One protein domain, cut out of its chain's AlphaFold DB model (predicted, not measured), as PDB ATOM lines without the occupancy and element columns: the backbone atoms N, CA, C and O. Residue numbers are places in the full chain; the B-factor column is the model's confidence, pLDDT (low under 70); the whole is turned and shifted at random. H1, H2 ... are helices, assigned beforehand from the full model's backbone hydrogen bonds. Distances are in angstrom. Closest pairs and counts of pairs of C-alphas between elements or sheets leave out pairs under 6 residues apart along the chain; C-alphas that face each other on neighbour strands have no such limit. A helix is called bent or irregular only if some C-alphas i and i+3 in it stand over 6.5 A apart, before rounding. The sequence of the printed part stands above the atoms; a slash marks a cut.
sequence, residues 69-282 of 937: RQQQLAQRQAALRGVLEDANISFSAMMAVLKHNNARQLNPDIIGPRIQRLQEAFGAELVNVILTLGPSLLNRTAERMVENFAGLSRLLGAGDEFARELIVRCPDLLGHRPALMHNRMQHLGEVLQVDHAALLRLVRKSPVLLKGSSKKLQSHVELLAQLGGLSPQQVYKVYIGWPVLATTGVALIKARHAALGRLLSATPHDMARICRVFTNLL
ATOM      1  N   ARG A  69     -24.713 -52.366  21.972       92.56
ATOM      2  CA  ARG A  69     -23.645 -51.965  21.042       92.56
ATOM      3  C   ARG A  69     -24.200 -51.264  19.796       92.56
ATOM      4  O   ARG A  69     -23.603 -50.290  19.345       92.56
ATOM      5  N   GLN A  70     -25.318 -51.721  19.231       92.62
ATOM      6  CA  GLN A  70     -25.977 -51.070  18.093       92.62
ATOM      7  C   GLN A  70     -26.547 -49.698  18.480       92.62
ATOM      8  O   GLN A  70     -26.299 -48.726  17.767       92.62
ATOM      9  N   GLN A  71     -27.215 -49.588  19.632       94.44
ATOM     10  CA  GLN A  71     -27.716 -48.325  20.178       94.44
ATOM     11  C   GLN A  71     -26.568 -47.327  20.425       94.44
ATOM     12  O   GLN A  71     -26.635 -46.191  19.957       94.44
ATOM     13  N   GLN A  72     -25.462 -47.755  21.052       93.25
ATOM     14  CA  GLN A  72     -24.279 -46.907  21.259       93.25
ATOM     15  C   GLN A  72     -23.645 -46.446  19.930       93.25
ATOM     16  O   GLN A  72     -23.197 -45.303  19.811       93.25
ATOM     17  N   LEU A  73     -23.613 -47.309  18.908       91.06
ATOM     18  CA  LEU A  73     -23.137 -46.942  17.572       91.06
ATOM     19  C   LEU A  73     -24.073 -45.941  16.877       91.06
ATOM     20  O   LEU A  73     -23.578 -45.003  16.252       91.06
ATOM     21  N   ALA A  74     -25.392 -46.095  17.015       93.31
ATOM     22  CA  ALA A  74     -26.378 -45.158  16.479       93.31
ATOM     23  C   ALA A  74     -26.283 -43.781  17.161       93.31
ATOM     24  O   ALA A  74     -26.220 -42.762  16.473       93.31
ATOM     25  N   GLN A  75     -26.166 -43.744  18.494       94.62
ATOM     26  CA  GLN A  75     -25.929 -42.517  19.266       94.62
ATOM     27  C   GLN A  75     -24.641 -41.807  18.820       94.62
ATOM     28  O   GLN A  75     -24.658 -40.607  18.551       94.62
ATOM     29  N   ARG A  76     -23.532 -42.544  18.648       93.62
ATOM     30  CA  ARG A  76     -22.274 -41.979  18.121       93.62
ATOM     31  C   ARG A  76     -22.406 -41.456  16.691       93.62
ATOM     32  O   ARG A  76     -21.820 -40.423  16.380       93.62
ATOM     33  N   GLN A  77     -23.170 -42.123  15.826       94.19
ATOM     34  CA  GLN A  77     -23.434 -41.636  14.467       94.19
ATOM     35  C   GLN A  77     -24.327 -40.386  14.449       94.19
ATOM     36  O   GLN A  77     -24.118 -39.525  13.598       94.19
ATOM     37  N   ALA A  78     -25.268 -40.252  15.387       95.38
ATOM     38  CA  ALA A  78     -26.070 -39.041  15.560       95.38
ATOM     39  C   ALA A  78     -25.227 -37.865  16.088       95.38
ATOM     40  O   ALA A  78     -25.265 -36.783  15.508       95.38
ATOM     41  N   ALA A  79     -24.392 -38.086  17.109       96.31
ATOM     42  CA  ALA A  79     -23.473 -37.068  17.624       96.31
ATOM     43  C   ALA A  79     -22.447 -36.620  16.564       96.31
ATOM     44  O   ALA A  79     -22.219 -35.428  16.377       96.31
ATOM     45  N   LEU A  80     -21.874 -37.567  15.808       96.81
ATOM     46  CA  LEU A  80     -20.972 -37.261  14.696       96.81
ATOM     47  C   LEU A  80     -21.684 -36.524  13.548       96.81
ATOM     48  O   LEU A  80     -21.050 -35.704  12.894       96.81
ATOM     49  N   ARG A  81     -22.978 -36.781  13.306       96.88
ATOM     50  CA  ARG A  81     -23.784 -35.998  12.356       96.88
ATOM     51  C   ARG A  81     -23.915 -34.546  12.814       96.88
ATOM     52  O   ARG A  81     -23.565 -33.676  12.030       96.88
ATOM     53  N   GLY A  82     -24.332 -34.305  14.060       97.56
ATOM     54  CA  GLY A  82     -24.458 -32.948  14.609       97.56
ATOM     55  C   GLY A  82     -23.161 -32.153  14.451       97.56
ATOM     56  O   GLY A  82     -23.149 -31.131  13.782       97.56
ATOM     57  N   VAL A  83     -22.032 -32.719  14.888       97.75
ATOM     58  CA  VAL A  83     -20.701 -32.095  14.745       97.75
ATOM     59  C   VAL A  83     -20.302 -31.804  13.286       97.75
ATOM     60  O   VAL A  83     -19.536 -30.873  13.036       97.75
ATOM     61  N   LEU A  84     -20.786 -32.576  12.308       97.62
ATOM     62  CA  LEU A  84     -20.553 -32.307  10.881       97.62
ATOM     63  C   LEU A  84     -21.488 -31.208  10.346       97.62
ATOM     64  O   LEU A  84     -21.052 -30.382   9.545       97.62
ATOM     65  N   GLU A  85     -22.742 -31.174  10.794       97.38
ATOM     66  CA  GLU A  85     -23.734 -30.155  10.433       97.38
ATOM     67  C   GLU A  85     -23.371 -28.786  11.044       97.38
ATOM     68  O   GLU A  85     -23.299 -27.800  10.308       97.38
ATOM     69  N   ASP A  86     -23.000 -28.743  12.329       97.56
ATOM     70  CA  ASP A  86     -22.488 -27.560  13.042       97.56
ATOM     71  C   ASP A  86     -21.226 -26.988  12.372       97.56
ATOM     72  O   ASP A  86     -21.064 -25.776  12.233       97.56
ATOM     73  N   ALA A  87     -20.338 -27.867  11.896       97.00
ATOM     74  CA  ALA A  87     -19.133 -27.491  11.158       97.00
ATOM     75  C   ALA A  87     -19.393 -27.150   9.674       97.00
ATOM     76  O   ALA A  87     -18.439 -27.046   8.899       97.00
ATOM     77  N   ASN A  88     -20.652 -26.987   9.243       96.94
ATOM     78  CA  ASN A  88     -21.040 -26.644   7.868       96.94
ATOM     79  C   ASN A  88     -20.424 -27.587   6.804       96.94
ATOM     80  O   ASN A  88     -19.944 -27.169   5.740       96.94
ATOM     81  N   ILE A  89     -20.393 -28.888   7.109       98.12
ATOM     82  CA  ILE A  89     -19.957 -29.921   6.170       98.12
ATOM     83  C   ILE A  89     -21.114 -30.307   5.251       98.12
ATOM     84  O   ILE A  89     -22.228 -30.594   5.684       98.12
ATOM     85  N   SER A  90     -20.843 -30.334   3.945       97.56
ATOM     86  CA  SER A  90     -21.853 -30.628   2.937       97.56
ATOM     87  C   SER A  90     -22.400 -32.044   3.104       97.56
ATOM     88  O   SER A  90     -21.679 -32.978   3.467       97.56
ATOM     89  N   PHE A  91     -23.672 -32.242   2.755       97.00
ATOM     90  CA  PHE A  91     -24.324 -33.548   2.864       97.00
ATOM     91  C   PHE A  91     -23.554 -34.671   2.138       97.00
ATOM     92  O   PHE A  91     -23.490 -35.795   2.633       97.00
ATOM     93  N   SER A  92     -22.895 -34.382   1.005       97.12
ATOM     94  CA  SER A  92     -22.045 -35.359   0.305       97.12
ATOM     95  C   SER A  92     -20.802 -35.753   1.109       97.12
ATOM     96  O   SER A  92     -20.476 -36.938   1.190       97.12
ATOM     97  N   ALA A  93     -20.126 -34.775   1.718       97.31
ATOM     98  CA  ALA A  93     -18.936 -34.979   2.533       97.31
ATOM     99  C   ALA A  93     -19.282 -35.715   3.834       97.31
ATOM    100  O   ALA A  93     -18.654 -36.718   4.170       97.31
ATOM    101  N   MET A  94     -20.352 -35.290   4.507       97.69
ATOM    102  CA  MET A  94     -20.893 -35.956   5.688       97.69
ATOM    103  C   MET A  94     -21.279 -37.409   5.394       97.69
ATOM    104  O   MET A  94     -20.878 -38.313   6.127       97.69
ATOM    105  N   MET A  95     -21.992 -37.679   4.296       97.38
ATOM    106  CA  MET A  95     -22.352 -39.051   3.930       97.38
ATOM    107  C   MET A  95     -21.144 -39.896   3.504       97.38
ATOM    108  O   MET A  95     -21.174 -41.109   3.710       97.38
ATOM    109  N   ALA A  96     -20.073 -39.304   2.964       96.62
ATOM    110  CA  ALA A  96     -18.810 -40.008   2.718       96.62
ATOM    111  C   ALA A  96     -18.093 -40.375   4.031       96.62
ATOM    112  O   ALA A  96     -17.626 -41.506   4.178       96.62
ATOM    113  N   VAL A  97     -18.071 -39.462   5.011       96.56
ATOM    114  CA  VAL A  97     -17.532 -39.709   6.359       96.56
ATOM    115  C   VAL A  97     -18.333 -40.794   7.083       96.56
ATOM    116  O   VAL A  97     -17.741 -41.767   7.538       96.56
ATOM    117  N   LEU A  98     -19.665 -40.693   7.131       95.06
ATOM    118  CA  LEU A  98     -20.532 -41.650   7.833       95.06
ATOM    119  C   LEU A  98     -20.550 -43.052   7.192       95.06
ATOM    120  O   LEU A  98     -20.727 -44.040   7.904       95.06
ATOM    121  N   LYS A  99     -20.351 -43.159   5.867       94.50
ATOM    122  CA  LYS A  99     -20.236 -44.445   5.147       94.50
ATOM    123  C   LYS A  99     -18.854 -45.093   5.249       94.50
ATOM    124  O   LYS A  99     -18.720 -46.267   4.912       94.50
ATOM    125  N   HIS A 100     -17.818 -44.365   5.666       93.31
ATOM    126  CA  HIS A 100     -16.478 -44.927   5.807       93.31
ATOM    127  C   HIS A 100     -16.444 -45.939   6.965       93.31
ATOM    128  O   HIS A 100     -16.873 -45.619   8.070       93.31
ATOM    129  N   ASN A 101     -15.896 -47.142   6.757       78.56
ATOM    130  CA  ASN A 101     -15.958 -48.243   7.740       78.56
ATOM    131  C   ASN A 101     -15.479 -47.849   9.155       78.56
ATOM    132  O   ASN A 101     -16.041 -48.303  10.152       78.56
ATOM    133  N   ASN A 102     -14.485 -46.960   9.251       84.44
ATOM    134  CA  ASN A 102     -13.935 -46.498  10.529       84.44
ATOM    135  C   ASN A 102     -14.744 -45.356  11.181       84.44
ATOM    136  O   ASN A 102     -14.334 -44.873  12.229       84.44
ATOM    137  N   ALA A 103     -15.884 -44.918  10.624       80.12
ATOM    138  CA  ALA A 103     -16.738 -43.881  11.227       80.12
ATOM    139  C   ALA A 103     -17.121 -44.214  12.681       80.12
ATOM    140  O   ALA A 103     -17.156 -43.339  13.538       80.12
ATOM    141  N   ARG A 104     -17.295 -45.510  12.976       82.75
ATOM    142  CA  ARG A 104     -17.556 -46.069  14.317       82.75
ATOM    143  C   ARG A 104     -16.436 -45.810  15.346       82.75
ATOM    144  O   ARG A 104     -16.665 -45.980  16.542       82.75
ATOM    145  N   GLN A 105     -15.236 -45.451  14.885       88.94
ATOM    146  CA  GLN A 105     -14.035 -45.189  15.691       88.94
ATOM    147  C   GLN A 105     -13.710 -43.690  15.817       88.94
ATOM    148  O   GLN A 105     -12.815 -43.331  16.579       88.94
ATOM    149  N   LEU A 106     -14.401 -42.811  15.081       92.75
ATOM    150  CA  LEU A 106     -14.187 -41.368  15.171       92.75
ATOM    151  C   LEU A 106     -14.894 -40.827  16.423       92.75
ATOM    152  O   LEU A 106     -16.098 -41.020  16.575       92.75
ATOM    153  N   ASN A 107     -14.160 -40.147  17.311       94.56
ATOM    154  CA  ASN A 107     -14.768 -39.471  18.458       94.56
ATOM    155  C   ASN A 107     -15.283 -38.077  18.038       94.56
ATOM    156  O   ASN A 107     -14.433 -37.271  17.645       94.56
ATOM    157  N   PRO A 108     -16.596 -37.763  18.102       95.56
ATOM    158  CA  PRO A 108     -17.141 -36.457  17.707       95.56
ATOM    159  C   PRO A 108     -16.371 -35.266  18.301       95.56
ATOM    160  O   PRO A 108     -15.971 -34.380  17.547       95.56
ATOM    161  N   ASP A 109     -16.045 -35.314  19.596       95.75
ATOM    162  CA  ASP A 109     -15.328 -34.259  20.337       95.75
ATOM    163  C   ASP A 109     -13.971 -33.885  19.710       95.75
ATOM    164  O   ASP A 109     -13.501 -32.755  19.820       95.75
ATOM    165  N   ILE A 110     -13.325 -34.843  19.034       95.81
ATOM    166  CA  ILE A 110     -12.027 -34.664  18.367       95.81
ATOM    167  C   ILE A 110     -12.214 -34.240  16.901       95.81
ATOM    168  O   ILE A 110     -11.321 -33.624  16.316       95.81
ATOM    169  N   ILE A 111     -13.352 -34.573  16.283       96.50
ATOM    170  CA  ILE A 111     -13.629 -34.292  14.870       96.50
ATOM    171  C   ILE A 111     -14.027 -32.834  14.640       96.50
ATOM    172  O   ILE A 111     -13.511 -32.246  13.693       96.50
ATOM    173  N   GLY A 112     -14.853 -32.231  15.499       96.56
ATOM    174  CA  GLY A 112     -15.280 -30.831  15.349       96.56
ATOM    175  C   GLY A 112     -14.101 -29.848  15.262       96.56
ATOM    176  O   GLY A 112     -13.892 -29.250  14.203       96.56
ATOM    177  N   PRO A 113     -13.241 -29.761  16.298       97.00
ATOM    178  CA  PRO A 113     -12.062 -28.888  16.288       97.00
ATOM    179  C   PRO A 113     -11.085 -29.203  15.145       97.00
ATOM    180  O   PRO A 113     -10.477 -28.308  14.561       97.00
ATOM    181  N   ARG A 114     -10.956 -30.484  14.773       97.25
ATOM    182  CA  ARG A 114     -10.114 -30.938  13.655       97.25
ATOM    183  C   ARG A 114     -10.638 -30.469  12.301       97.25
ATOM    184  O   ARG A 114      -9.832 -30.154  11.430       97.25
ATOM    185  N   ILE A 115     -11.954 -30.426  12.115       97.62
ATOM    186  CA  ILE A 115     -12.581 -29.904  10.901       97.62
ATOM    187  C   ILE A 115     -12.456 -28.384  10.860       97.62
ATOM    188  O   ILE A 115     -11.959 -27.871   9.860       97.62
ATOM    189  N   GLN A 116     -12.785 -27.681  11.946       97.69
ATOM    190  CA  GLN A 116     -12.603 -26.231  12.051       97.69
ATOM    191  C   GLN A 116     -11.160 -25.823  11.698       97.69
ATOM    192  O   GLN A 116     -10.939 -24.985  10.823       97.69
ATOM    193  N   ARG A 117     -10.158 -26.500  12.276       97.00
ATOM    194  CA  ARG A 117      -8.741 -26.214  12.008       97.00
ATOM    195  C   ARG A 117      -8.304 -26.518  10.569       97.00
ATOM    196  O   ARG A 117      -7.382 -25.885  10.057       97.00
ATOM    197  N   LEU A 118      -8.968 -27.454   9.885       97.50
ATOM    198  CA  LEU A 118      -8.795 -27.654   8.442       97.50
ATOM    199  C   LEU A 118      -9.477 -26.542   7.630       97.50
ATOM    200  O   LEU A 118      -8.922 -26.110   6.623       97.50
ATOM    201  N   GLN A 119     -10.645 -26.054   8.049       97.50
ATOM    202  CA  GLN A 119     -11.364 -24.977   7.360       97.50
ATOM    203  C   GLN A 119     -10.610 -23.647   7.441       97.50
ATOM    204  O   GLN A 119     -10.547 -22.934   6.446       97.50
ATOM    205  N   GLU A 120      -9.950 -23.363   8.565       96.88
ATOM    206  CA  GLU A 120      -9.037 -22.221   8.722       96.88
ATOM    207  C   GLU A 120      -7.850 -22.267   7.739       96.88
ATOM    208  O   GLU A 120      -7.431 -21.234   7.223       96.88
ATOM    209  N   ALA A 121      -7.311 -23.458   7.450       95.62
ATOM    210  CA  ALA A 121      -6.141 -23.627   6.580       95.62
ATOM    211  C   ALA A 121      -6.479 -23.762   5.080       95.62
ATOM    212  O   ALA A 121      -5.683 -23.376   4.217       95.62
ATOM    213  N   PHE A 122      -7.639 -24.340   4.757       96.38
ATOM    214  CA  PHE A 122      -8.012 -24.738   3.393       96.38
ATOM    215  C   PHE A 122      -9.271 -24.044   2.850       96.38
ATOM    216  O   PHE A 122      -9.458 -24.023   1.636       96.38
ATOM    217  N   GLY A 123     -10.114 -23.468   3.709       97.06
ATOM    218  CA  GLY A 123     -11.457 -22.992   3.367       97.06
ATOM    219  C   GLY A 123     -12.502 -24.117   3.371       97.06
ATOM    220  O   GLY A 123     -12.214 -25.265   3.019       97.06
ATOM    221  N   ALA A 124     -13.741 -23.795   3.760       96.94
ATOM    222  CA  ALA A 124     -14.816 -24.779   3.932       96.94
ATOM    223  C   ALA A 124     -15.138 -25.582   2.657       96.94
ATOM    224  O   ALA A 124     -15.350 -26.793   2.727       96.94
ATOM    225  N   GLU A 125     -15.107 -24.946   1.482       96.62
ATOM    226  CA  GLU A 125     -15.327 -25.618   0.192       96.62
ATOM    227  C   GLU A 125     -14.288 -26.719  -0.076       96.62
ATOM    228  O   GLU A 125     -14.640 -27.845  -0.433       96.62
ATOM    229  N   LEU A 126     -13.003 -26.425   0.152       96.62
ATOM    230  CA  LEU A 126     -11.920 -27.381  -0.067       96.62
ATOM    231  C   LEU A 126     -11.957 -28.513   0.967       96.62
ATOM    232  O   LEU A 126     -11.743 -29.667   0.600       96.62
ATOM    233  N   VAL A 127     -12.304 -28.227   2.227       98.12
ATOM    234  CA  VAL A 127     -12.534 -29.274   3.241       98.12
ATOM    235  C   VAL A 127     -13.681 -30.200   2.831       98.12
ATOM    236  O   VAL A 127     -13.542 -31.417   2.936       98.12
ATOM    237  N   ASN A 128     -14.769 -29.667   2.272       97.88
ATOM    238  CA  ASN A 128     -15.873 -30.480   1.762       97.88
ATOM    239  C   ASN A 128     -15.451 -31.401   0.599       97.88
ATOM    240  O   ASN A 128     -15.840 -32.572   0.568       97.88
ATOM    241  N   VAL A 129     -14.587 -30.942  -0.314       97.31
ATOM    242  CA  VAL A 129     -13.991 -31.806  -1.355       97.31
ATOM    243  C   VAL A 129     -13.055 -32.861  -0.747       97.31
ATOM    244  O   VAL A 129     -13.151 -34.042  -1.089       97.31
ATOM    245  N   ILE A 130     -12.191 -32.460   0.194       97.44
ATOM    246  CA  ILE A 130     -11.252 -33.338   0.911       97.44
ATOM    247  C   ILE A 130     -11.995 -34.479   1.619       97.44
ATOM    248  O   ILE A 130     -11.613 -35.640   1.465       97.44
ATOM    249  N   LEU A 131     -13.073 -34.177   2.345       97.31
ATOM    250  CA  LEU A 131     -13.854 -35.165   3.093       97.31
ATOM    251  C   LEU A 131     -14.771 -36.016   2.203       97.31
ATOM    252  O   LEU A 131     -14.981 -37.186   2.512       97.31
ATOM    253  N   THR A 132     -15.254 -35.484   1.072       97.19
ATOM    254  CA  THR A 132     -16.013 -36.272   0.080       97.19
ATOM    255  C   THR A 132     -15.138 -37.348  -0.576       97.19
ATOM    256  O   THR A 132     -15.592 -38.474  -0.775       97.19
ATOM    257  N   LEU A 133     -13.885 -37.022  -0.920       96.25
ATOM    258  CA  LEU A 133     -12.989 -37.921  -1.664       96.25
ATOM    259  C   LEU A 133     -12.024 -38.730  -0.779       96.25
ATOM    260  O   LEU A 133     -11.534 -39.770  -1.214       96.25
ATOM    261  N   GLY A 134     -11.736 -38.270   0.441       96.38
ATOM    262  CA  GLY A 134     -10.761 -38.874   1.355       96.38
ATOM    263  C   GLY A 134     -11.173 -38.822   2.833       96.38
ATOM    264  O   GLY A 134     -10.374 -38.366   3.652       96.38
ATOM    265  N   PRO A 135     -12.358 -39.332   3.233       96.69
ATOM    266  CA  PRO A 135     -12.835 -39.274   4.624       96.69
ATOM    267  C   PRO A 135     -11.894 -39.968   5.627       96.69
ATOM    268  O   PRO A 135     -11.880 -39.633   6.812       96.69
ATOM    269  N   SER A 136     -11.041 -40.891   5.159       95.75
ATOM    270  CA  SER A 136     -10.007 -41.538   5.978       95.75
ATOM    271  C   SER A 136      -8.985 -40.557   6.582       95.75
ATOM    272  O   SER A 136      -8.345 -40.883   7.586       95.75
ATOM    273  N   LEU A 137      -8.862 -39.342   6.035       96.25
ATOM    274  CA  LEU A 137      -7.980 -38.288   6.539       96.25
ATOM    275  C   LEU A 137      -8.370 -37.779   7.931       96.25
ATOM    276  O   LEU A 137      -7.487 -37.361   8.674       96.25
ATOM    277  N   LEU A 138      -9.635 -37.915   8.350       96.19
ATOM    278  CA  LEU A 138     -10.066 -37.570   9.714       96.19
ATOM    279  C   LEU A 138      -9.373 -38.404  10.808       96.19
ATOM    280  O   LEU A 138      -9.337 -37.987  11.964       96.19
ATOM    281  N   ASN A 139      -8.741 -39.531  10.454       94.81
ATOM    282  CA  ASN A 139      -7.879 -40.308  11.354       94.81
ATOM    283  C   ASN A 139      -6.484 -39.665  11.572       94.81
ATOM    284  O   ASN A 139      -5.656 -40.216  12.299       94.81
ATOM    285  N   ARG A 140      -6.177 -38.530  10.929       96.12
ATOM    286  CA  ARG A 140      -4.943 -37.745  11.107       96.12
ATOM    287  C   ARG A 140      -5.239 -36.455  11.873       96.12
ATOM    288  O   ARG A 140      -6.344 -35.936  11.812       96.12
ATOM    289  N   THR A 141      -4.242 -35.926  12.576       96.75
ATOM    290  CA  THR A 141      -4.301 -34.602  13.211       96.75
ATOM    291  C   THR A 141      -4.307 -33.488  12.154       96.75
ATOM    292  O   THR A 141      -3.698 -33.650  11.090       96.75
ATOM    293  N   ALA A 142      -5.007 -32.376  12.412       96.88
ATOM    294  CA  ALA A 142      -5.148 -31.283  11.442       96.88
ATOM    295  C   ALA A 142      -3.799 -30.601  11.183       96.88
ATOM    296  O   ALA A 142      -3.405 -30.389  10.040       96.88
ATOM    297  N   GLU A 143      -3.043 -30.388  12.254       97.25
ATOM    298  CA  GLU A 143      -1.710 -29.782  12.307       97.25
ATOM    299  C   GLU A 143      -0.764 -30.498  11.341       97.25
ATOM    300  O   GLU A 143      -0.074 -29.869  10.546       97.25
ATOM    301  N   ARG A 144      -0.804 -31.836  11.341       97.12
ATOM    302  CA  ARG A 144       0.021 -32.679  10.473       97.12
ATOM    303  C   ARG A 144      -0.443 -32.666   9.017       97.12
ATOM    304  O   ARG A 144       0.377 -32.850   8.125       97.12
ATOM    305  N   MET A 145      -1.732 -32.458   8.746       97.69
ATOM    306  CA  MET A 145      -2.218 -32.264   7.374       97.69
ATOM    307  C   MET A 145      -1.804 -30.891   6.827       97.69
ATOM    308  O   MET A 145      -1.367 -30.809   5.681       97.69
ATOM    309  N   VAL A 146      -1.836 -29.844   7.656       97.69
ATOM    310  CA  VAL A 146      -1.323 -28.507   7.314       97.69
ATOM    311  C   VAL A 146       0.202 -28.527   7.120       97.69
ATOM    312  O   VAL A 146       0.698 -27.996   6.129       97.69
ATOM    313  N   GLU A 147       0.951 -29.220   7.984       97.19
ATOM    314  CA  GLU A 147       2.398 -29.449   7.829       97.19
ATOM    315  C   GLU A 147       2.717 -30.198   6.521       97.19
ATOM    316  O   GLU A 147       3.572 -29.765   5.741       97.19
ATOM    317  N   ASN A 148       1.999 -31.295   6.242       98.00
ATOM    318  CA  ASN A 148       2.158 -32.060   5.005       98.00
ATOM    319  C   ASN A 148       1.835 -31.198   3.769       98.00
ATOM    320  O   ASN A 148       2.551 -31.301   2.775       98.00
ATOM    321  N   PHE A 149       0.829 -30.316   3.825       97.69
ATOM    322  CA  PHE A 149       0.521 -29.359   2.753       97.69
ATOM    323  C   PHE A 149       1.636 -28.326   2.548       97.69
ATOM    324  O   PHE A 149       2.133 -28.185   1.431       97.69
ATOM    325  N   ALA A 150       2.090 -27.654   3.609       97.44
ATOM    326  CA  ALA A 150       3.158 -26.656   3.528       97.44
ATOM    327  C   ALA A 150       4.502 -27.269   3.087       97.44
ATOM    328  O   ALA A 150       5.329 -26.616   2.450       97.44
ATOM    329  N   GLY A 151       4.753 -28.541   3.411       97.50
ATOM    330  CA  GLY A 151       5.882 -29.294   2.869       97.50
ATOM    331  C   GLY A 151       5.685 -29.741   1.415       97.50
ATOM    332  O   GLY A 151       6.642 -29.708   0.648       97.50
ATOM    333  N   LEU A 152       4.463 -30.106   1.011       97.31
ATOM    334  CA  LEU A 152       4.126 -30.450  -0.374       97.31
ATOM    335  C   LEU A 152       4.248 -29.234  -1.306       97.31
ATOM    336  O   LEU A 152       4.838 -29.358  -2.373       97.31
ATOM    337  N   SER A 153       3.766 -28.057  -0.897       97.56
ATOM    338  CA  SER A 153       3.916 -26.813  -1.670       97.56
ATOM    339  C   SER A 153       5.391 -26.455  -1.890       97.56
ATOM    340  O   SER A 153       5.831 -26.313  -3.033       97.56
ATOM    341  N   ARG A 154       6.194 -26.444  -0.810       97.69
ATOM    342  CA  ARG A 154       7.652 -26.224  -0.880       97.69
ATOM    343  C   ARG A 154       8.365 -27.241  -1.775       97.69
ATOM    344  O   ARG A 154       9.232 -26.852  -2.549       97.69
ATOM    345  N   LEU A 155       7.984 -28.518  -1.711       96.62
ATOM    346  CA  LEU A 155       8.541 -29.577  -2.560       96.62
ATOM    347  C   LEU A 155       8.235 -29.378  -4.054       96.62
ATOM    348  O   LEU A 155       9.050 -29.735  -4.902       96.62
ATOM    349  N   LEU A 156       7.048 -28.865  -4.382       95.81
ATOM    350  CA  LEU A 156       6.597 -28.717  -5.765       95.81
ATOM    351  C   LEU A 156       7.131 -27.448  -6.441       95.81
ATOM    352  O   LEU A 156       7.019 -27.339  -7.657       95.81
ATOM    353  N   GLY A 157       7.641 -26.470  -5.681       95.81
ATOM    354  CA  GLY A 157       8.209 -25.219  -6.212       95.81
ATOM    355  C   GLY A 157       7.237 -24.344  -7.026       95.81
ATOM    356  O   GLY A 157       7.649 -23.347  -7.609       95.81
ATOM    357  N   ALA A 158       5.955 -24.716  -7.079       93.81
ATOM    358  CA  ALA A 158       4.939 -24.164  -7.979       93.81
ATOM    359  C   ALA A 158       3.848 -23.349  -7.251       93.81
ATOM    360  O   ALA A 158       2.859 -22.951  -7.867       93.81
ATOM    361  N   GLY A 159       4.033 -23.103  -5.950       95.12
ATOM    362  CA  GLY A 159       3.131 -22.330  -5.097       95.12
ATOM    363  C   GLY A 159       1.918 -23.104  -4.568       95.12
ATOM    364  O   GLY A 159       1.537 -24.164  -5.076       95.12
ATOM    365  N   ASP A 160       1.288 -22.530  -3.543       96.25
ATOM    366  CA  ASP A 160       0.194 -23.152  -2.788       96.25
ATOM    367  C   ASP A 160      -1.016 -23.502  -3.662       96.25
ATOM    368  O   ASP A 160      -1.617 -24.556  -3.473       96.25
ATOM    369  N   GLU A 161      -1.333 -22.685  -4.669       96.06
ATOM    370  CA  GLU A 161      -2.430 -22.942  -5.614       96.06
ATOM    371  C   GLU A 161      -2.217 -24.214  -6.449       96.06
ATOM    372  O   GLU A 161      -3.160 -24.966  -6.705       96.06
ATOM    373  N   PHE A 162      -0.971 -24.522  -6.821       96.62
ATOM    374  CA  PHE A 162      -0.662 -25.774  -7.510       96.62
ATOM    375  C   PHE A 162      -0.822 -26.971  -6.561       96.62
ATOM    376  O   PHE A 162      -1.399 -27.991  -6.943       96.62
ATOM    377  N   ALA A 163      -0.371 -26.847  -5.308       97.50
ATOM    378  CA  ALA A 163      -0.558 -27.882  -4.293       97.50
ATOM    379  C   ALA A 163      -2.049 -28.091  -3.941       97.50
ATOM    380  O   ALA A 163      -2.488 -29.236  -3.806       97.50
ATOM    381  N   ARG A 164      -2.847 -27.014  -3.890       97.19
ATOM    382  CA  ARG A 164      -4.315 -27.045  -3.761       97.19
ATOM    383  C   ARG A 164      -4.961 -27.795  -4.929       97.19
ATOM    384  O   ARG A 164      -5.756 -28.698  -4.682       97.19
ATOM    385  N   GLU A 165      -4.564 -27.535  -6.180       97.12
ATOM    386  CA  GLU A 165      -5.057 -28.287  -7.352       97.12
ATOM    387  C   GLU A 165      -4.763 -29.798  -7.256       97.12
ATOM    388  O   GLU A 165      -5.605 -30.617  -7.644       97.12
ATOM    389  N   LEU A 166      -3.598 -30.196  -6.722       97.44
ATOM    390  CA  LEU A 166      -3.297 -31.616  -6.495       97.44
ATOM    391  C   LEU A 166      -4.192 -32.230  -5.413       97.44
ATOM    392  O   LEU A 166      -4.677 -33.346  -5.597       97.44
ATOM    393  N   ILE A 167      -4.414 -31.516  -4.306       97.62
ATOM    394  CA  ILE A 167      -5.217 -31.981  -3.167       97.62
ATOM    395  C   ILE A 167      -6.693 -32.106  -3.546       97.62
ATOM    396  O   ILE A 167      -7.286 -33.139  -3.256       97.62
ATOM    397  N   VAL A 168      -7.257 -31.146  -4.290       96.19
ATOM    398  CA  VAL A 168      -8.614 -31.236  -4.874       96.19
ATOM    399  C   VAL A 168      -8.805 -32.542  -5.656       96.19
ATOM    400  O   VAL A 168      -9.862 -33.161  -5.587       96.19
ATOM    401  N   ARG A 169      -7.778 -32.988  -6.393       96.56
ATOM    402  CA  ARG A 169      -7.821 -34.231  -7.186       96.56
ATOM    403  C   ARG A 169      -7.406 -35.485  -6.420       96.56
ATOM    404  O   ARG A 169      -7.666 -36.589  -6.897       96.56
ATOM    405  N   CYS A 170      -6.701 -35.354  -5.299       97.50
ATOM    406  CA  CYS A 170      -6.194 -36.483  -4.525       97.50
ATOM    407  C   CYS A 170      -5.885 -36.082  -3.068       97.50
ATOM    408  O   CYS A 170      -4.715 -35.903  -2.715       97.50
ATOM    409  N   PRO A 171      -6.906 -35.975  -2.194       97.56
ATOM    410  CA  PRO A 171      -6.705 -35.506  -0.822       97.56
ATOM    411  C   PRO A 171      -5.738 -36.364  -0.007       97.56
ATOM    412  O   PRO A 171      -5.031 -35.840   0.847       97.56
ATOM    413  N   ASP A 172      -5.646 -37.666  -0.300       96.94
ATOM    414  CA  ASP A 172      -4.766 -38.620   0.393       96.94
ATOM    415  C   ASP A 172      -3.278 -38.218   0.415       96.94
ATOM    416  O   ASP A 172      -2.520 -38.744   1.232       96.94
ATOM    417  N   LEU A 173      -2.843 -37.282  -0.442       97.38
ATOM    418  CA  LEU A 173      -1.506 -36.682  -0.360       97.38
ATOM    419  C   LEU A 173      -1.275 -35.959   0.983       97.38
ATOM    420  O   LEU A 173      -0.170 -36.027   1.517       97.38
ATOM    421  N   LEU A 174      -2.320 -35.386   1.598       97.62
ATOM    422  CA  LEU A 174      -2.296 -34.851   2.970       97.62
ATOM    423  C   LEU A 174      -2.011 -35.929   4.031       97.62
ATOM    424  O   LEU A 174      -1.615 -35.610   5.151       97.62
ATOM    425  N   GLY A 175      -2.179 -37.211   3.697       96.56
ATOM    426  CA  GLY A 175      -1.826 -38.348   4.548       96.56
ATOM    427  C   GLY A 175      -0.351 -38.767   4.469       96.56
ATOM    428  O   GLY A 175       0.045 -39.714   5.157       96.56
ATOM    429  N   HIS A 176       0.469 -38.116   3.637       97.31
ATOM    430  CA  HIS A 176       1.864 -38.478   3.382       97.31
ATOM    431  C   HIS A 176       2.852 -37.395   3.846       97.31
ATOM    432  O   HIS A 176       2.663 -36.212   3.590       97.31
ATOM    433  N   ARG A 177       3.955 -37.813   4.491       97.00
ATOM    434  CA  ARG A 177       5.042 -36.905   4.906       97.00
ATOM    435  C   ARG A 177       5.745 -36.288   3.679       97.00
ATOM    436  O   ARG A 177       6.032 -37.043   2.745       97.00
ATOM    437  N   PRO A 178       6.149 -35.001   3.708       95.94
ATOM    438  CA  PRO A 178       6.833 -34.339   2.592       95.94
ATOM    439  C   PRO A 178       8.085 -35.072   2.096       95.94
ATOM    440  O   PRO A 178       8.245 -35.250   0.894       95.94
ATOM    441  N   ALA A 179       8.920 -35.602   2.998       96.62
ATOM    442  CA  ALA A 179      10.108 -36.381   2.627       96.62
ATOM    443  C   ALA A 179       9.777 -37.655   1.816       96.62
ATOM    444  O   ALA A 179      10.507 -38.023   0.901       96.62
ATOM    445  N   LEU A 180       8.636 -38.309   2.079       96.00
ATOM    446  CA  LEU A 180       8.186 -39.449   1.271       96.00
ATOM    447  C   LEU A 180       7.722 -39.002  -0.124       96.00
ATOM    448  O   LEU A 180       7.917 -39.731  -1.095       96.00
ATOM    449  N   MET A 181       7.116 -37.816  -0.231       96.44
ATOM    450  CA  MET A 181       6.755 -37.220  -1.522       96.44
ATOM    451  C   MET A 181       8.001 -36.809  -2.307       96.44
ATOM    452  O   MET A 181       8.052 -37.075  -3.503       96.44
ATOM    453  N   HIS A 182       9.028 -36.271  -1.641       96.62
ATOM    454  CA  HIS A 182      10.309 -35.923  -2.256       96.62
ATOM    455  C   HIS A 182      10.985 -37.150  -2.870       96.62
ATOM    456  O   HIS A 182      11.194 -37.192  -4.081       96.62
ATOM    457  N   ASN A 183      11.195 -38.204  -2.077       96.31
ATOM    458  CA  ASN A 183      11.847 -39.429  -2.545       96.31
ATOM    459  C   ASN A 183      11.044 -40.122  -3.666       96.31
ATOM    460  O   ASN A 183      11.626 -40.707  -4.577       96.31
ATOM    461  N   ARG A 184       9.702 -40.041  -3.645       96.38
ATOM    462  CA  ARG A 184       8.854 -40.542  -4.744       96.38
ATOM    463  C   ARG A 184       8.915 -39.662  -5.993       96.38
ATOM    464  O   ARG A 184       8.878 -40.209  -7.089       96.38
ATOM    465  N   MET A 185       9.010 -38.339  -5.854       97.00
ATOM    466  CA  MET A 185       9.193 -37.415  -6.978       97.00
ATOM    467  C   MET A 185      10.553 -37.612  -7.648       97.00
ATOM    468  O   MET A 185      10.593 -37.765  -8.865       97.00
ATOM    469  N   GLN A 186      11.633 -37.683  -6.866       97.06
ATOM    470  CA  GLN A 186      12.976 -37.980  -7.360       97.06
ATOM    471  C   GLN A 186      12.988 -39.305  -8.140       97.06
ATOM    472  O   GLN A 186      13.279 -39.303  -9.334       97.06
ATOM    473  N   HIS A 187      12.547 -40.405  -7.518       96.88
ATOM    474  CA  HIS A 187      12.507 -41.728  -8.158       96.88
ATOM    475  C   HIS A 187      11.613 -41.760  -9.414       96.88
ATOM    476  O   HIS A 187      11.914 -42.458 -10.379       96.88
ATOM    477  N   LEU A 188      10.507 -41.005  -9.438       96.75
ATOM    478  CA  LEU A 188       9.636 -40.873 -10.617       96.75
ATOM    479  C   LEU A 188      10.308 -40.077 -11.751       96.75
ATOM    480  O   LEU A 188      10.084 -40.404 -12.917       96.75
ATOM    481  N   GLY A 189      11.140 -39.081 -11.431       97.25
ATOM    482  CA  GLY A 189      11.984 -38.369 -12.396       97.25
ATOM    483  C   GLY A 189      13.100 -39.252 -12.962       97.25
ATOM    484  O   GLY A 189      13.249 -39.338 -14.180       97.25
ATOM    485  N   GLU A 190      13.815 -39.973 -12.094       97.62
ATOM    486  CA  GLU A 190      14.886 -40.918 -12.445       97.62
ATOM    487  C   GLU A 190      14.376 -42.051 -13.351       97.62
ATOM    488  O   GLU A 190      14.882 -42.237 -14.458       97.62
ATOM    489  N   VAL A 191      13.321 -42.763 -12.933       97.25
ATOM    490  CA  VAL A 191      12.750 -43.898 -13.685       97.25
ATOM    491  C   VAL A 191      12.172 -43.485 -15.038       97.25
ATOM    492  O   VAL A 191      12.184 -44.289 -15.967       97.25
ATOM    493  N   LEU A 192      11.657 -42.259 -15.177       96.94
ATOM    494  CA  LEU A 192      11.141 -41.746 -16.452       96.94
ATOM    495  C   LEU A 192      12.188 -40.992 -17.286       96.94
ATOM    496  O   LEU A 192      11.926 -40.715 -18.458       96.94
ATOM    497  N   GLN A 193      13.357 -40.690 -16.713       97.31
ATOM    498  CA  GLN A 193      14.424 -39.880 -17.312       97.31
ATOM    499  C   GLN A 193      13.924 -38.499 -17.776       97.31
ATOM    500  O   GLN A 193      14.139 -38.095 -18.923       97.31
ATOM    501  N   VAL A 194      13.215 -37.788 -16.889       97.56
ATOM    502  CA  VAL A 194      12.612 -36.471 -17.166       97.56
ATOM    503  C   VAL A 194      12.984 -35.408 -16.134       97.56
ATOM    504  O   VAL A 194      13.171 -35.705 -14.956       97.56
ATOM    505  N   ASP A 195      13.045 -34.154 -16.583       97.06
ATOM    506  CA  ASP A 195      13.304 -32.990 -15.734       97.06
ATOM    507  C   ASP A 195      12.149 -32.679 -14.756       97.06
ATOM    508  O   ASP A 195      11.026 -33.181 -14.876       97.06
ATOM    509  N   HIS A 196      12.412 -31.801 -13.783       96.56
ATOM    510  CA  HIS A 196      11.434 -31.420 -12.763       96.56
ATOM    511  C   HIS A 196      10.184 -30.719 -13.347       96.56
ATOM    512  O   HIS A 196       9.077 -30.931 -12.860       96.56
ATOM    513  N   ALA A 197      10.299 -29.945 -14.431       96.62
ATOM    514  CA  ALA A 197       9.155 -29.268 -15.053       96.62
ATOM    515  C   ALA A 197       8.274 -30.232 -15.877       96.62
ATOM    516  O   ALA A 197       7.057 -30.059 -15.992       96.62
ATOM    517  N   ALA A 198       8.858 -31.275 -16.461       96.69
ATOM    518  CA  ALA A 198       8.159 -32.434 -17.004       96.69
ATOM    519  C   ALA A 198       7.453 -33.225 -15.892       96.69
ATOM    520  O   ALA A 198       6.249 -33.477 -15.986       96.69
ATOM    521  N   LEU A 199       8.160 -33.524 -14.802       97.06
ATOM    522  CA  LEU A 199       7.615 -34.201 -13.629       97.06
ATOM    523  C   LEU A 199       6.403 -33.459 -13.037       97.06
ATOM    524  O   LEU A 199       5.357 -34.077 -12.848       97.06
ATOM    525  N   LEU A 200       6.484 -32.140 -12.830       97.38
ATOM    526  CA  LEU A 200       5.360 -31.324 -12.353       97.38
ATOM    527  C   LEU A 200       4.156 -31.368 -13.308       97.38
ATOM    528  O   LEU A 200       3.020 -31.516 -12.858       97.38
ATOM    529  N   ARG A 201       4.372 -31.312 -14.632       96.94
ATOM    530  CA  ARG A 201       3.287 -31.464 -15.625       96.94
ATOM    531  C   ARG A 201       2.598 -32.828 -15.525       96.94
ATOM    532  O   ARG A 201       1.373 -32.894 -15.643       96.94
ATOM    533  N   LEU A 202       3.359 -33.895 -15.279       96.50
ATOM    534  CA  LEU A 202       2.820 -35.238 -15.064       96.50
ATOM    535  C   LEU A 202       2.065 -35.346 -13.729       96.50
ATOM    536  O   LEU A 202       0.937 -35.835 -13.714       96.50
ATOM    537  N   VAL A 203       2.629 -34.837 -12.633       97.19
ATOM    538  CA  VAL A 203       1.992 -34.824 -11.305       97.19
ATOM    539  C   VAL A 203       0.688 -34.018 -11.320       97.19
ATOM    540  O   VAL A 203      -0.315 -34.498 -10.801       97.19
ATOM    541  N   ARG A 204       0.633 -32.865 -12.007       96.44
ATOM    542  CA  ARG A 204      -0.610 -32.086 -12.196       96.44
ATOM    543  C   ARG A 204      -1.706 -32.903 -12.890       96.44
ATOM    544  O   ARG A 204      -2.879 -32.808 -12.530       96.44
ATOM    545  N   LYS A 205      -1.332 -33.716 -13.887       96.19
ATOM    546  CA  LYS A 205      -2.249 -34.597 -14.633       96.19
ATOM    547  C   LYS A 205      -2.620 -35.879 -13.881       96.19
ATOM    548  O   LYS A 205      -3.690 -36.420 -14.140       96.19
ATOM    549  N   SER A 206      -1.760 -36.369 -12.988       95.88
ATOM    550  CA  SER A 206      -1.942 -37.637 -12.273       95.88
ATOM    551  C   SER A 206      -1.315 -37.605 -10.866       95.88
ATOM    552  O   SER A 206      -0.299 -38.262 -10.625       95.88
ATOM    553  N   PRO A 207      -1.909 -36.882  -9.896       96.88
ATOM    554  CA  PRO A 207      -1.366 -36.791  -8.533       96.88
ATOM    555  C   PRO A 207      -1.298 -38.152  -7.820       96.88
ATOM    556  O   PRO A 207      -0.445 -38.367  -6.960       96.88
ATOM    557  N   VAL A 208      -2.131 -39.113  -8.237       95.75
ATOM    558  CA  VAL A 208      -2.148 -40.498  -7.734       95.75
ATOM    559  C   VAL A 208      -0.797 -41.212  -7.930       95.75
ATOM    560  O   VAL A 208      -0.478 -42.118  -7.162       95.75
ATOM    561  N   LEU A 209       0.042 -40.781  -8.883       95.50
ATOM    562  CA  LEU A 209       1.417 -41.279  -9.031       95.50
ATOM    563  C   LEU A 209       2.234 -41.150  -7.740       95.50
ATOM    564  O   LEU A 209       2.950 -42.083  -7.378       95.50
ATOM    565  N   LEU A 210       2.071 -40.047  -7.001       96.06
ATOM    566  CA  LEU A 210       2.793 -39.805  -5.748       96.06
ATOM    567  C   LEU A 210       2.329 -40.711  -4.596       96.06
ATOM    568  O   LEU A 210       3.014 -40.793  -3.579       96.06
ATOM    569  N   LYS A 211       1.216 -41.443  -4.750       94.69
ATOM    570  CA  LYS A 211       0.780 -42.501  -3.817       94.69
ATOM    571  C   LYS A 211       1.426 -43.861  -4.113       94.69
ATOM    572  O   LYS A 211       1.431 -44.732  -3.243       94.69
ATOM    573  N   GLY A 212       1.945 -44.065  -5.327       91.88
ATOM    574  CA  GLY A 212       2.524 -45.334  -5.771       91.88
ATOM    575  C   GLY A 212       3.803 -45.717  -5.022       91.88
ATOM    576  O   GLY A 212       4.524 -44.867  -4.503       91.88
ATOM    577  N   SER A 213       4.118 -47.015  -4.975       93.75
ATOM    578  CA  SER A 213       5.435 -47.475  -4.527       93.75
ATOM    579  C   SER A 213       6.435 -47.442  -5.683       93.75
ATOM    580  O   SER A 213       6.127 -47.880  -6.795       93.75
ATOM    581  N   SER A 214       7.653 -46.976  -5.405       92.88
ATOM    582  CA  SER A 214       8.754 -46.856  -6.370       92.88
ATOM    583  C   SER A 214       8.989 -48.148  -7.170       92.88
ATOM    584  O   SER A 214       9.081 -48.111  -8.394       92.88
ATOM    585  N   LYS A 215       8.956 -49.312  -6.499       94.81
ATOM    586  CA  LYS A 215       9.094 -50.642  -7.126       94.81
ATOM    587  C   LYS A 215       7.922 -51.015  -8.057       94.81
ATOM    588  O   LYS A 215       8.156 -51.599  -9.115       94.81
ATOM    589  N   LYS A 216       6.668 -50.668  -7.713       94.38
ATOM    590  CA  LYS A 216       5.513 -50.874  -8.616       94.38
ATOM    591  C   LYS A 216       5.630 -49.966  -9.841       94.38
ATOM    592  O   LYS A 216       5.411 -50.426 -10.951       94.38
ATOM    593  N   LEU A 217       5.987 -48.697  -9.642       94.50
ATOM    594  CA  LEU A 217       6.178 -47.733 -10.727       94.50
ATOM    595  C   LEU A 217       7.282 -48.185 -11.695       94.50
ATOM    596  O   LEU A 217       7.050 -48.210 -12.899       94.50
ATOM    597  N   GLN A 218       8.445 -48.580 -11.171       96.44
ATOM    598  CA  GLN A 218       9.572 -49.071 -11.964       96.44
ATOM    599  C   GLN A 218       9.175 -50.284 -12.815       96.44
ATOM    600  O   GLN A 218       9.221 -50.202 -14.039       96.44
ATOM    601  N   SER A 219       8.672 -51.357 -12.192       96.38
ATOM    602  CA  SER A 219       8.229 -52.563 -12.918       96.38
ATOM    603  C   SER A 219       7.094 -52.305 -13.925       96.38
ATOM    604  O   SER A 219       6.922 -53.056 -14.887       96.38
ATOM    605  N   HIS A 220       6.329 -51.225 -13.747       96.44
ATOM    606  CA  HIS A 220       5.308 -50.778 -14.691       96.44
ATOM    607  C   HIS A 220       5.894 -50.009 -15.889       96.44
ATOM    608  O   HIS A 220       5.443 -50.198 -17.020       96.44
ATOM    609  N   VAL A 221       6.920 -49.178 -15.670       97.19
ATOM    610  CA  VAL A 221       7.670 -48.502 -16.743       97.19
ATOM    611  C   VAL A 221       8.485 -49.514 -17.550       97.19
ATOM    612  O   VAL A 221       8.412 -49.493 -18.775       97.19
ATOM    613  N   GLU A 222       9.159 -50.455 -16.886       97.75
ATOM    614  CA  GLU A 222       9.867 -51.582 -17.512       97.75
ATOM    615  C   GLU A 222       8.923 -52.440 -18.370       97.75
ATOM    616  O   GLU A 222       9.258 -52.775 -19.506       97.75
ATOM    617  N   LEU A 223       7.705 -52.734 -17.889       97.81
ATOM    618  CA  LEU A 223       6.709 -53.451 -18.689       97.81
ATOM    619  C   LEU A 223       6.281 -52.653 -19.931       97.81
ATOM    620  O   LEU A 223       6.206 -53.220 -21.017       97.81
ATOM    621  N   LEU A 224       5.981 -51.358 -19.805       97.25
ATOM    622  CA  LEU A 224       5.559 -50.549 -20.957       97.25
ATOM    623  C   LEU A 224       6.698 -50.334 -21.967       97.25
ATOM    624  O   LEU A 224       6.442 -50.329 -23.173       97.25
ATOM    625  N   ALA A 225       7.943 -50.245 -21.492       96.94
ATOM    626  CA  ALA A 225       9.139 -50.289 -22.325       96.94
ATOM    627  C   ALA A 225       9.224 -51.609 -23.107       96.94
ATOM    628  O   ALA A 225       9.331 -51.583 -24.333       96.94
ATOM    629  N   GLN A 226       9.074 -52.751 -22.425       97.38
ATOM    630  CA  GLN A 226       9.103 -54.083 -23.035       97.38
ATOM    631  C   GLN A 226       7.978 -54.299 -24.065       97.38
ATOM    632  O   GLN A 226       8.240 -54.813 -25.149       97.38
ATOM    633  N   LEU A 227       6.734 -53.920 -23.748       96.88
ATOM    634  CA  LEU A 227       5.571 -54.194 -24.605       96.88
ATOM    635  C   LEU A 227       5.506 -53.312 -25.859       96.88
ATOM    636  O   LEU A 227       5.002 -53.760 -26.883       96.88
ATOM    637  N   GLY A 228       5.966 -52.058 -25.791       93.62
ATOM    638  CA  GLY A 228       5.898 -51.116 -26.919       93.62
ATOM    639  C   GLY A 228       7.239 -50.801 -27.591       93.62
ATOM    640  O   GLY A 228       7.262 -50.021 -28.541       93.62
ATOM    641  N   GLY A 229       8.358 -51.336 -27.089       95.19
ATOM    642  CA  GLY A 229       9.693 -50.854 -27.460       95.19
ATOM    643  C   GLY A 229       9.872 -49.370 -27.117       95.19
ATOM    644  O   GLY A 229      10.370 -48.604 -27.941       95.19
ATOM    645  N   LEU A 230       9.367 -48.952 -25.949       96.69
ATOM    646  CA  LEU A 230       9.327 -47.550 -25.521       96.69
ATOM    647  C   LEU A 230      10.556 -47.170 -24.694       96.69
ATOM    648  O   LEU A 230      10.943 -47.896 -23.781       96.69
ATOM    649  N   SER A 231      11.112 -45.981 -24.935       96.56
ATOM    650  CA  SER A 231      12.046 -45.365 -23.985       96.56
ATOM    651  C   SER A 231      11.303 -44.816 -22.750       96.56
ATOM    652  O   SER A 231      10.114 -44.487 -22.852       96.56
ATOM    653  N   PRO A 232      11.970 -44.636 -21.593       96.38
ATOM    654  CA  PRO A 232      11.351 -44.054 -20.394       96.38
ATOM    655  C   PRO A 232      10.639 -42.714 -20.652       96.38
ATOM    656  O   PRO A 232       9.489 -42.519 -20.252       96.38
ATOM    657  N   GLN A 233      11.251 -41.843 -21.460       95.31
ATOM    658  CA  GLN A 233      10.668 -40.563 -21.879       95.31
ATOM    659  C   GLN A 233       9.428 -40.704 -22.780       95.31
ATOM    660  O   GLN A 233       8.589 -39.800 -22.841       95.31
ATOM    661  N   GLN A 234       9.277 -41.821 -23.497       95.94
ATOM    662  CA  GLN A 234       8.040 -42.136 -24.215       95.94
ATOM    663  C   GLN A 234       6.971 -42.685 -23.259       95.94
ATOM    664  O   GLN A 234       5.812 -42.300 -23.390       95.94
ATOM    665  N   VAL A 235       7.341 -43.479 -22.247       96.94
ATOM    666  CA  VAL A 235       6.409 -43.908 -21.184       96.94
ATOM    667  C   VAL A 235       5.883 -42.705 -20.381       96.94
ATOM    668  O   VAL A 235       4.690 -42.633 -20.094       96.94
ATOM    669  N   TYR A 236       6.711 -41.686 -20.134       96.50
ATOM    670  CA  TYR A 236       6.267 -40.386 -19.609       96.50
ATOM    671  C   TYR A 236       5.177 -39.733 -20.485       96.50
ATOM    672  O   TYR A 236       4.134 -39.312 -19.975       96.50
ATOM    673  N   LYS A 237       5.365 -39.696 -21.815       96.00
ATOM    674  CA  LYS A 237       4.359 -39.165 -22.758       96.00
ATOM    675  C   LYS A 237       3.070 -39.995 -22.738       96.00
ATOM    676  O   LYS A 237       1.983 -39.420 -22.797       96.00
ATOM    677  N   VAL A 238       3.177 -41.318 -22.587       95.62
ATOM    678  CA  VAL A 238       2.030 -42.219 -22.388       95.62
ATOM    679  C   VAL A 238       1.266 -41.869 -21.109       95.62
ATOM    680  O   VAL A 238       0.047 -41.738 -21.170       95.62
ATOM    681  N   TYR A 239       1.943 -41.656 -19.976       96.06
ATOM    682  CA  TYR A 239       1.279 -41.299 -18.716       96.06
ATOM    683  C   TYR A 239       0.630 -39.905 -18.738       96.06
ATOM    684  O   TYR A 239      -0.426 -39.734 -18.133       96.06
ATOM    685  N   ILE A 240       1.194 -38.924 -19.456       95.69
ATOM    686  CA  ILE A 240       0.535 -37.617 -19.650       95.69
ATOM    687  C   ILE A 240      -0.715 -37.735 -20.530       95.69
ATOM    688  O   ILE A 240      -1.721 -37.086 -20.243       95.69
ATOM    689  N   GLY A 241      -0.673 -38.553 -21.586       94.38
ATOM    690  CA  GLY A 241      -1.841 -38.798 -22.434       94.38
ATOM    691  C   GLY A 241      -2.926 -39.625 -21.738       94.38
ATOM    692  O   GLY A 241      -4.111 -39.366 -21.930       94.38
ATOM    693  N   TRP A 242      -2.524 -40.610 -20.928       94.31
ATOM    694  CA  TRP A 242      -3.408 -41.620 -20.339       94.31
ATOM    695  C   TRP A 242      -3.033 -41.951 -18.879       94.31
ATOM    696  O   TRP A 242      -2.570 -43.061 -18.599       94.31
ATOM    697  N   PRO A 243      -3.287 -41.027 -17.925       93.69
ATOM    698  CA  PRO A 243      -2.984 -41.184 -16.495       93.69
ATOM    699  C   PRO A 243      -3.392 -42.520 -15.859       93.69
ATOM    700  O   PRO A 243      -2.660 -43.062 -15.033       93.69
ATOM    701  N   VAL A 244      -4.539 -43.069 -16.276       92.94
ATOM    702  CA  VAL A 244      -5.121 -44.326 -15.767       92.94
ATOM    703  C   VAL A 244      -4.206 -45.535 -16.000       92.94
ATOM    704  O   VAL A 244      -4.225 -46.482 -15.213       92.94
ATOM    705  N   LEU A 245      -3.351 -45.512 -17.029       94.56
ATOM    706  CA  LEU A 245      -2.385 -46.592 -17.235       94.56
ATOM    707  C   LEU A 245      -1.449 -46.720 -16.030       94.56
ATOM    708  O   LEU A 245      -1.266 -47.825 -15.548       94.56
ATOM    709  N   ALA A 246      -0.933 -45.618 -15.480       93.06
ATOM    710  CA  ALA A 246       0.056 -45.664 -14.399       93.06
ATOM    711  C   ALA A 246      -0.484 -46.177 -13.048       93.06
ATOM    712  O   ALA A 246       0.293 -46.566 -12.174       93.06
ATOM    713  N   THR A 247      -1.806 -46.180 -12.848       92.56
ATOM    714  CA  THR A 247      -2.440 -46.758 -11.651       92.56
ATOM    715  C   THR A 247      -2.814 -48.233 -11.839       92.56
ATOM    716  O   THR A 247      -2.906 -48.968 -10.847       92.56
ATOM    717  N   THR A 248      -2.951 -48.682 -13.093       95.38
ATOM    718  CA  THR A 248      -3.348 -50.044 -13.478       95.38
ATOM    719  C   THR A 248      -2.371 -51.104 -12.926       95.38
ATOM    720  O   THR A 248      -1.211 -50.839 -12.599       95.38
ATOM    721  N   GLY A 249      -2.856 -52.331 -12.718       95.69
ATOM    722  CA  GLY A 249      -2.021 -53.447 -12.268       95.69
ATOM    723  C   GLY A 249      -1.139 -54.001 -13.392       95.69
ATOM    724  O   GLY A 249      -1.642 -54.298 -14.471       95.69
ATOM    725  N   VAL A 250       0.148 -54.232 -13.116       96.69
ATOM    726  CA  VAL A 250       1.121 -54.838 -14.055       96.69
ATOM    727  C   VAL A 250       0.597 -56.167 -14.633       96.69
ATOM    728  O   VAL A 250       0.674 -56.397 -15.837       96.69
ATOM    729  N   ALA A 251      -0.015 -57.014 -13.794       96.94
ATOM    730  CA  ALA A 251      -0.651 -58.262 -14.223       96.94
ATOM    731  C   ALA A 251      -1.862 -58.034 -15.151       96.94
ATOM    732  O   ALA A 251      -1.999 -58.723 -16.160       96.94
ATOM    733  N   LEU A 252      -2.696 -57.027 -14.865       96.81
ATOM    734  CA  LEU A 252      -3.850 -56.674 -15.696       96.81
ATOM    735  C   LEU A 252      -3.415 -56.120 -17.062       96.81
ATOM    736  O   LEU A 252      -4.022 -56.471 -18.070       96.81
ATOM    737  N   ILE A 253      -2.332 -55.337 -17.132       97.38
ATOM    738  CA  ILE A 253      -1.758 -54.908 -18.419       97.38
ATOM    739  C   ILE A 253      -1.233 -56.107 -19.216       97.38
ATOM    740  O   ILE A 253      -1.526 -56.197 -20.405       97.38
ATOM    741  N   LYS A 254      -0.528 -57.062 -18.589       97.88
ATOM    742  CA  LYS A 254      -0.087 -58.296 -19.270       97.88
ATOM    743  C   LYS A 254      -1.271 -59.107 -19.812       97.88
ATOM    744  O   LYS A 254      -1.249 -59.505 -20.977       97.88
ATOM    745  N   ALA A 255      -2.322 -59.293 -19.011       97.81
ATOM    746  CA  ALA A 255      -3.537 -59.996 -19.425       97.81
ATOM    747  C   ALA A 255      -4.248 -59.287 -20.593       97.81
ATOM    748  O   ALA A 255      -4.569 -59.922 -21.598       97.81
ATOM    749  N   ARG A 256      -4.428 -57.962 -20.504       97.94
ATOM    750  CA  ARG A 256      -5.045 -57.145 -21.561       97.94
ATOM    751  C   ARG A 256      -4.209 -57.096 -22.835       97.94
ATOM    752  O   ARG A 256      -4.782 -57.182 -23.912       97.94
ATOM    753  N   HIS A 257      -2.882 -57.025 -22.734       98.19
ATOM    754  CA  HIS A 257      -1.979 -57.123 -23.881       98.19
ATOM    755  C   HIS A 257      -2.150 -58.464 -24.612       98.19
ATOM    756  O   HIS A 257      -2.362 -58.481 -25.821       98.19
ATOM    757  N   ALA A 258      -2.117 -59.584 -23.882       98.25
ATOM    758  CA  ALA A 258      -2.286 -60.914 -24.469       98.25
ATOM    759  C   ALA A 258      -3.680 -61.107 -25.098       98.25
ATOM    760  O   ALA A 258      -3.795 -61.653 -26.194       98.25
ATOM    761  N   ALA A 259      -4.735 -60.628 -24.437       98.12
ATOM    762  CA  ALA A 259      -6.098 -60.687 -24.956       98.12
ATOM    763  C   ALA A 259      -6.312 -59.771 -26.176       98.12
ATOM    764  O   ALA A 259      -6.937 -60.202 -27.139       98.12
ATOM    765  N   LEU A 260      -5.743 -58.558 -26.188       98.25
ATOM    766  CA  LEU A 260      -5.769 -57.649 -27.343       98.25
ATOM    767  C   LEU A 260      -4.992 -58.225 -28.540       98.25
ATOM    768  O   LEU A 260      -5.441 -58.095 -29.674       98.25
ATOM    769  N   GLY A 261      -3.869 -58.908 -28.288       98.12
ATOM    770  CA  GLY A 261      -3.107 -59.620 -29.317       98.12
ATOM    771  C   GLY A 261      -3.903 -60.745 -29.979       98.12
ATOM    772  O   GLY A 261      -3.903 -60.840 -31.206       98.12
ATOM    773  N   ARG A 262      -4.641 -61.539 -29.187       98.25
ATOM    774  CA  ARG A 262      -5.580 -62.549 -29.709       98.25
ATOM    775  C   ARG A 262      -6.739 -61.908 -30.474       98.25
ATOM    776  O   ARG A 262      -6.979 -62.288 -31.610       98.25
ATOM    777  N   LEU A 263      -7.401 -60.907 -29.888       98.06
ATOM    778  CA  LEU A 263      -8.538 -60.197 -30.487       98.06
ATOM    779  C   LEU A 263      -8.210 -59.588 -31.858       98.06
ATOM    780  O   LEU A 263      -9.046 -59.578 -32.753       98.06
ATOM    781  N   LEU A 264      -6.994 -59.066 -32.022       97.75
ATOM    782  CA  LEU A 264      -6.552 -58.459 -33.275       97.75
ATOM    783  C   LEU A 264      -5.866 -59.433 -34.238       97.75
ATOM    784  O   LEU A 264      -5.426 -59.000 -35.306       97.75
ATOM    785  N   SER A 265      -5.724 -60.712 -33.868       97.38
ATOM    786  CA  SER A 265      -4.864 -61.691 -34.552       97.38
ATOM    787  C   SER A 265      -3.501 -61.073 -34.906       97.38
ATOM    788  O   SER A 265      -3.043 -61.117 -36.049       97.38
ATOM    789  N   ALA A 266      -2.909 -60.359 -33.947       97.69
ATOM    790  CA  ALA A 266      -1.766 -59.479 -34.158       97.69
ATOM    791  C   ALA A 266      -0.449 -60.186 -33.827       97.69
ATOM    792  O   ALA A 266      -0.305 -60.799 -32.770       97.69
ATOM    793  N   THR A 267       0.544 -60.063 -34.715       97.12
ATOM    794  CA  THR A 267       1.894 -60.577 -34.444       97.12
ATOM    795  C   THR A 267       2.532 -59.827 -33.263       97.12
ATOM    796  O   THR A 267       2.140 -58.690 -32.985       97.12
ATOM    797  N   PRO A 268       3.563 -60.374 -32.588       96.88
ATOM    798  CA  PRO A 268       4.296 -59.635 -31.554       96.88
ATOM    799  C   PRO A 268       4.852 -58.287 -32.049       96.88
ATOM    800  O   PRO A 268       4.855 -57.306 -31.308       96.88
ATOM    801  N   HIS A 269       5.247 -58.206 -33.325       96.62
ATOM    802  CA  HIS A 269       5.691 -56.966 -33.965       96.62
ATOM    803  C   HIS A 269       4.537 -55.974 -34.212       96.62
ATOM    804  O   HIS A 269       4.689 -54.777 -33.955       96.62
ATOM    805  N   ASP A 270       3.365 -56.449 -34.657       97.00
ATOM    806  CA  ASP A 270       2.161 -55.611 -34.718       97.00
ATOM    807  C   ASP A 270       1.787 -55.102 -33.325       97.00
ATOM    808  O   ASP A 270       1.529 -53.913 -33.179       97.00
ATOM    809  N   MET A 271       1.812 -55.955 -32.299       97.88
ATOM    810  CA  MET A 271       1.498 -55.571 -30.921       97.88
ATOM    811  C   MET A 271       2.468 -54.528 -30.367       97.88
ATOM    812  O   MET A 271       2.011 -53.539 -29.797       97.88
ATOM    813  N   ALA A 272       3.771 -54.644 -30.639       96.50
ATOM    814  CA  ALA A 272       4.728 -53.590 -30.312       96.50
ATOM    815  C   ALA A 272       4.387 -52.263 -31.021       96.50
ATOM    816  O   ALA A 272       4.347 -51.209 -30.380       96.50
ATOM    817  N   ARG A 273       4.044 -52.291 -32.321       96.62
ATOM    818  CA  ARG A 273       3.574 -51.098 -33.059       96.62
ATOM    819  C   ARG A 273       2.288 -50.517 -32.453       96.62
ATOM    820  O   ARG A 273       2.191 -49.298 -32.305       96.62
ATOM    821  N   ILE A 274       1.325 -51.368 -32.098       96.50
ATOM    822  CA  ILE A 274       0.041 -51.003 -31.484       96.50
ATOM    823  C   ILE A 274       0.291 -50.321 -30.136       96.50
ATOM    824  O   ILE A 274      -0.143 -49.189 -29.938       96.50
ATOM    825  N   CYS A 275       1.046 -50.947 -29.232       96.12
ATOM    826  CA  CYS A 275       1.332 -50.409 -27.905       96.12
ATOM    827  C   CYS A 275       2.218 -49.156 -27.944       96.12
ATOM    828  O   CYS A 275       2.081 -48.305 -27.066       96.12
ATOM    829  N   ARG A 276       3.053 -48.981 -28.975       95.12
ATOM    830  CA  ARG A 276       3.867 -47.770 -29.171       95.12
ATOM    831  C   ARG A 276       3.056 -46.530 -29.548       95.12
ATOM    832  O   ARG A 276       3.415 -45.429 -29.144       95.12
ATOM    833  N   VAL A 277       2.000 -46.691 -30.350       94.56
ATOM    834  CA  VAL A 277       1.220 -45.566 -30.911       94.56
ATOM    835  C   VAL A 277      -0.131 -45.386 -30.205       94.56
ATOM    836  O   VAL A 277      -0.633 -44.269 -30.091       94.56
ATOM    837  N   PHE A 278      -0.708 -46.474 -29.695       95.69
ATOM    838  CA  PHE A 278      -2.050 -46.554 -29.113       95.69
ATOM    839  C   PHE A 278      -2.028 -47.310 -27.774       95.69
ATOM    840  O   PHE A 278      -2.830 -48.205 -27.510       95.69
ATOM    841  N   THR A 279      -1.092 -46.948 -26.890       95.62
ATOM    842  CA  THR A 279      -0.910 -47.566 -25.557       95.62
ATOM    843  C   THR A 279      -2.177 -47.519 -24.697       95.62
ATOM    844  O   THR A 279      -2.379 -48.362 -23.828       95.62
ATOM    845  N   ASN A 280      -3.076 -46.572 -24.977       95.44
ATOM    846  CA  ASN A 280      -4.375 -46.417 -24.330       95.44
ATOM    847  C   ASN A 280      -5.313 -47.622 -24.484       95.44
ATOM    848  O   ASN A 280      -6.213 -47.793 -23.664       95.44
ATOM    849  N   LEU A 281      -5.097 -48.478 -25.487       96.69
ATOM    850  CA  LEU A 281      -5.863 -49.714 -25.655       96.69
ATOM    851  C   LEU A 281      -5.598 -50.719 -24.520       96.69
ATOM    852  O   LEU A 281      -6.505 -51.451 -24.144       96.69
ATOM    853  N   LEU A 282      -4.421 -50.670 -23.879       96.62
ATOM    854  CA  LEU A 282      -4.126 -51.433 -22.652       96.62
ATOM    855  C   LEU A 282      -4.958 -50.948 -21.441       96.62
ATOM    856  O   LEU A 282      -5.117 -51.661 -20.448       96.62
TER     857      LEU A 282
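This is residues 69 to 282 of the 937 residues of an uncharacterized protein of Scenedesmus sp. NREL 46B-D3 (UniProt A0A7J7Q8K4). The chain winds in stacked turns of three helices, long, medium and short, into a helical solenoid that curves as an open arc. The long helices H1, H4, H7, H10, H13 and H16 follow one another as steps along the arc, with H5, H8, H11 and H14 beside them in a second layer and the short H6, H9, H12 and H15 along the inner side. The printed part has 214 residues with 18 named helices, H1 to H18 in order, and no named strand; the class is all helix. It is loose, with a radius of gyration of the C-alphas of 20.9 A, and elongated, with spans of 63 by 41 by 24 A.

H1, residues 69 to 86, begins with C-alpha 69 at (-23.645, -51.965, 21.042) and is 25.7 A long. H2 is residues 91 to 99 and H3 residues 101 to 105; H3 is irregular, with C-alphas 101 and 104 7.1 A apart. H4, residues 108 to 122, is 20.6 A long, followed by H5, residues 124 to 133, and H6, residues 135 to 139. H7, residues 142 to 156, is 21.0 A long, followed by H8, residues 160 to 169, and H9, residues 171 to 175. H10, residues 178 to 192, is 20.9 A long and begins with C-alpha 178 at (6.833, -34.339, 2.592); H11, residues 196 to 205, and H12, residues 207 to 211, follow. H13, residues 214 to 228, is 21.2 A long, followed by H14, residues 232 to 241, and H15, residues 243 to 247. H16, residues 250 to 263, is 19.8 A long; H17 is residues 268 to 277, and H18, residues 279 to 282, ends with C-alpha 282 at (-4.126, -51.433, -22.652).

H1 and H2 form a helical hairpin, H1 touching with residues 77 to 84 alone; the closest C-alphas, of Leu 84 and Met 94, are 6.4 A apart. Residues 73 to 77 of H1 touch H3, closest at Leu 73 and Arg 104, C-alphas 6.5 A apart. Residues 76 to 84 of H1 touch residues 108 to 112 of H4 the same way at a shallow tilt of 29 degrees, closest at the C-alphas of Leu 80 and Pro 108, 4.9 A. H4 touches residues 142 to 146 of H7 the same way, also at 29 degrees, closest at the C-alphas of Arg 114 and Ala 142, 5.4 A. H10, the hub, touches five helices, among them H13, the same way at a shallow tilt of 19 degrees, with the C-alphas of Val 191 and Gln 218 closest at 6.3 A. H2 touches H5 at a steep tilt of 39 degrees, the C-alphas of Ala 93 and Thr 132 closest at 4.0 A. H9 and H12 only just touch, with 3 pairs of C-alphas within 8 A, closest at Leu 173 and Lys 211, 7.1 A. H13 touches H17 with residues 227 to 228 alone, Gly 228 and Ala 272 having the closest C-alphas, 4.4 A. H16 touches H18, closest at the C-alphas of Arg 256 and Leu 282, 5.9 A. H14 and H17 are near each other, while H1 and H17 are apart. Every O i to N i+4 pair is within hydrogen-bond range in H1, H2, H5, H7, H8, H10, H11, H13, H14, H16 and H17. H4 has 8 of 11; H3, H6, H9, H12 and H15 have 0 of 1, with O i to N i+3 pairs within range 1 of 2 in H3 and 2 of 2 in the others, and H18 is too short for an O i to N i+4 pair.

The C-alphas of Gln 71 and His 269, the two farthest apart, are 64.2 A apart. The printed part has no cut, and each link is tight. The mean pLDDT of the printed part is 96.1, and no printed residue is under 70.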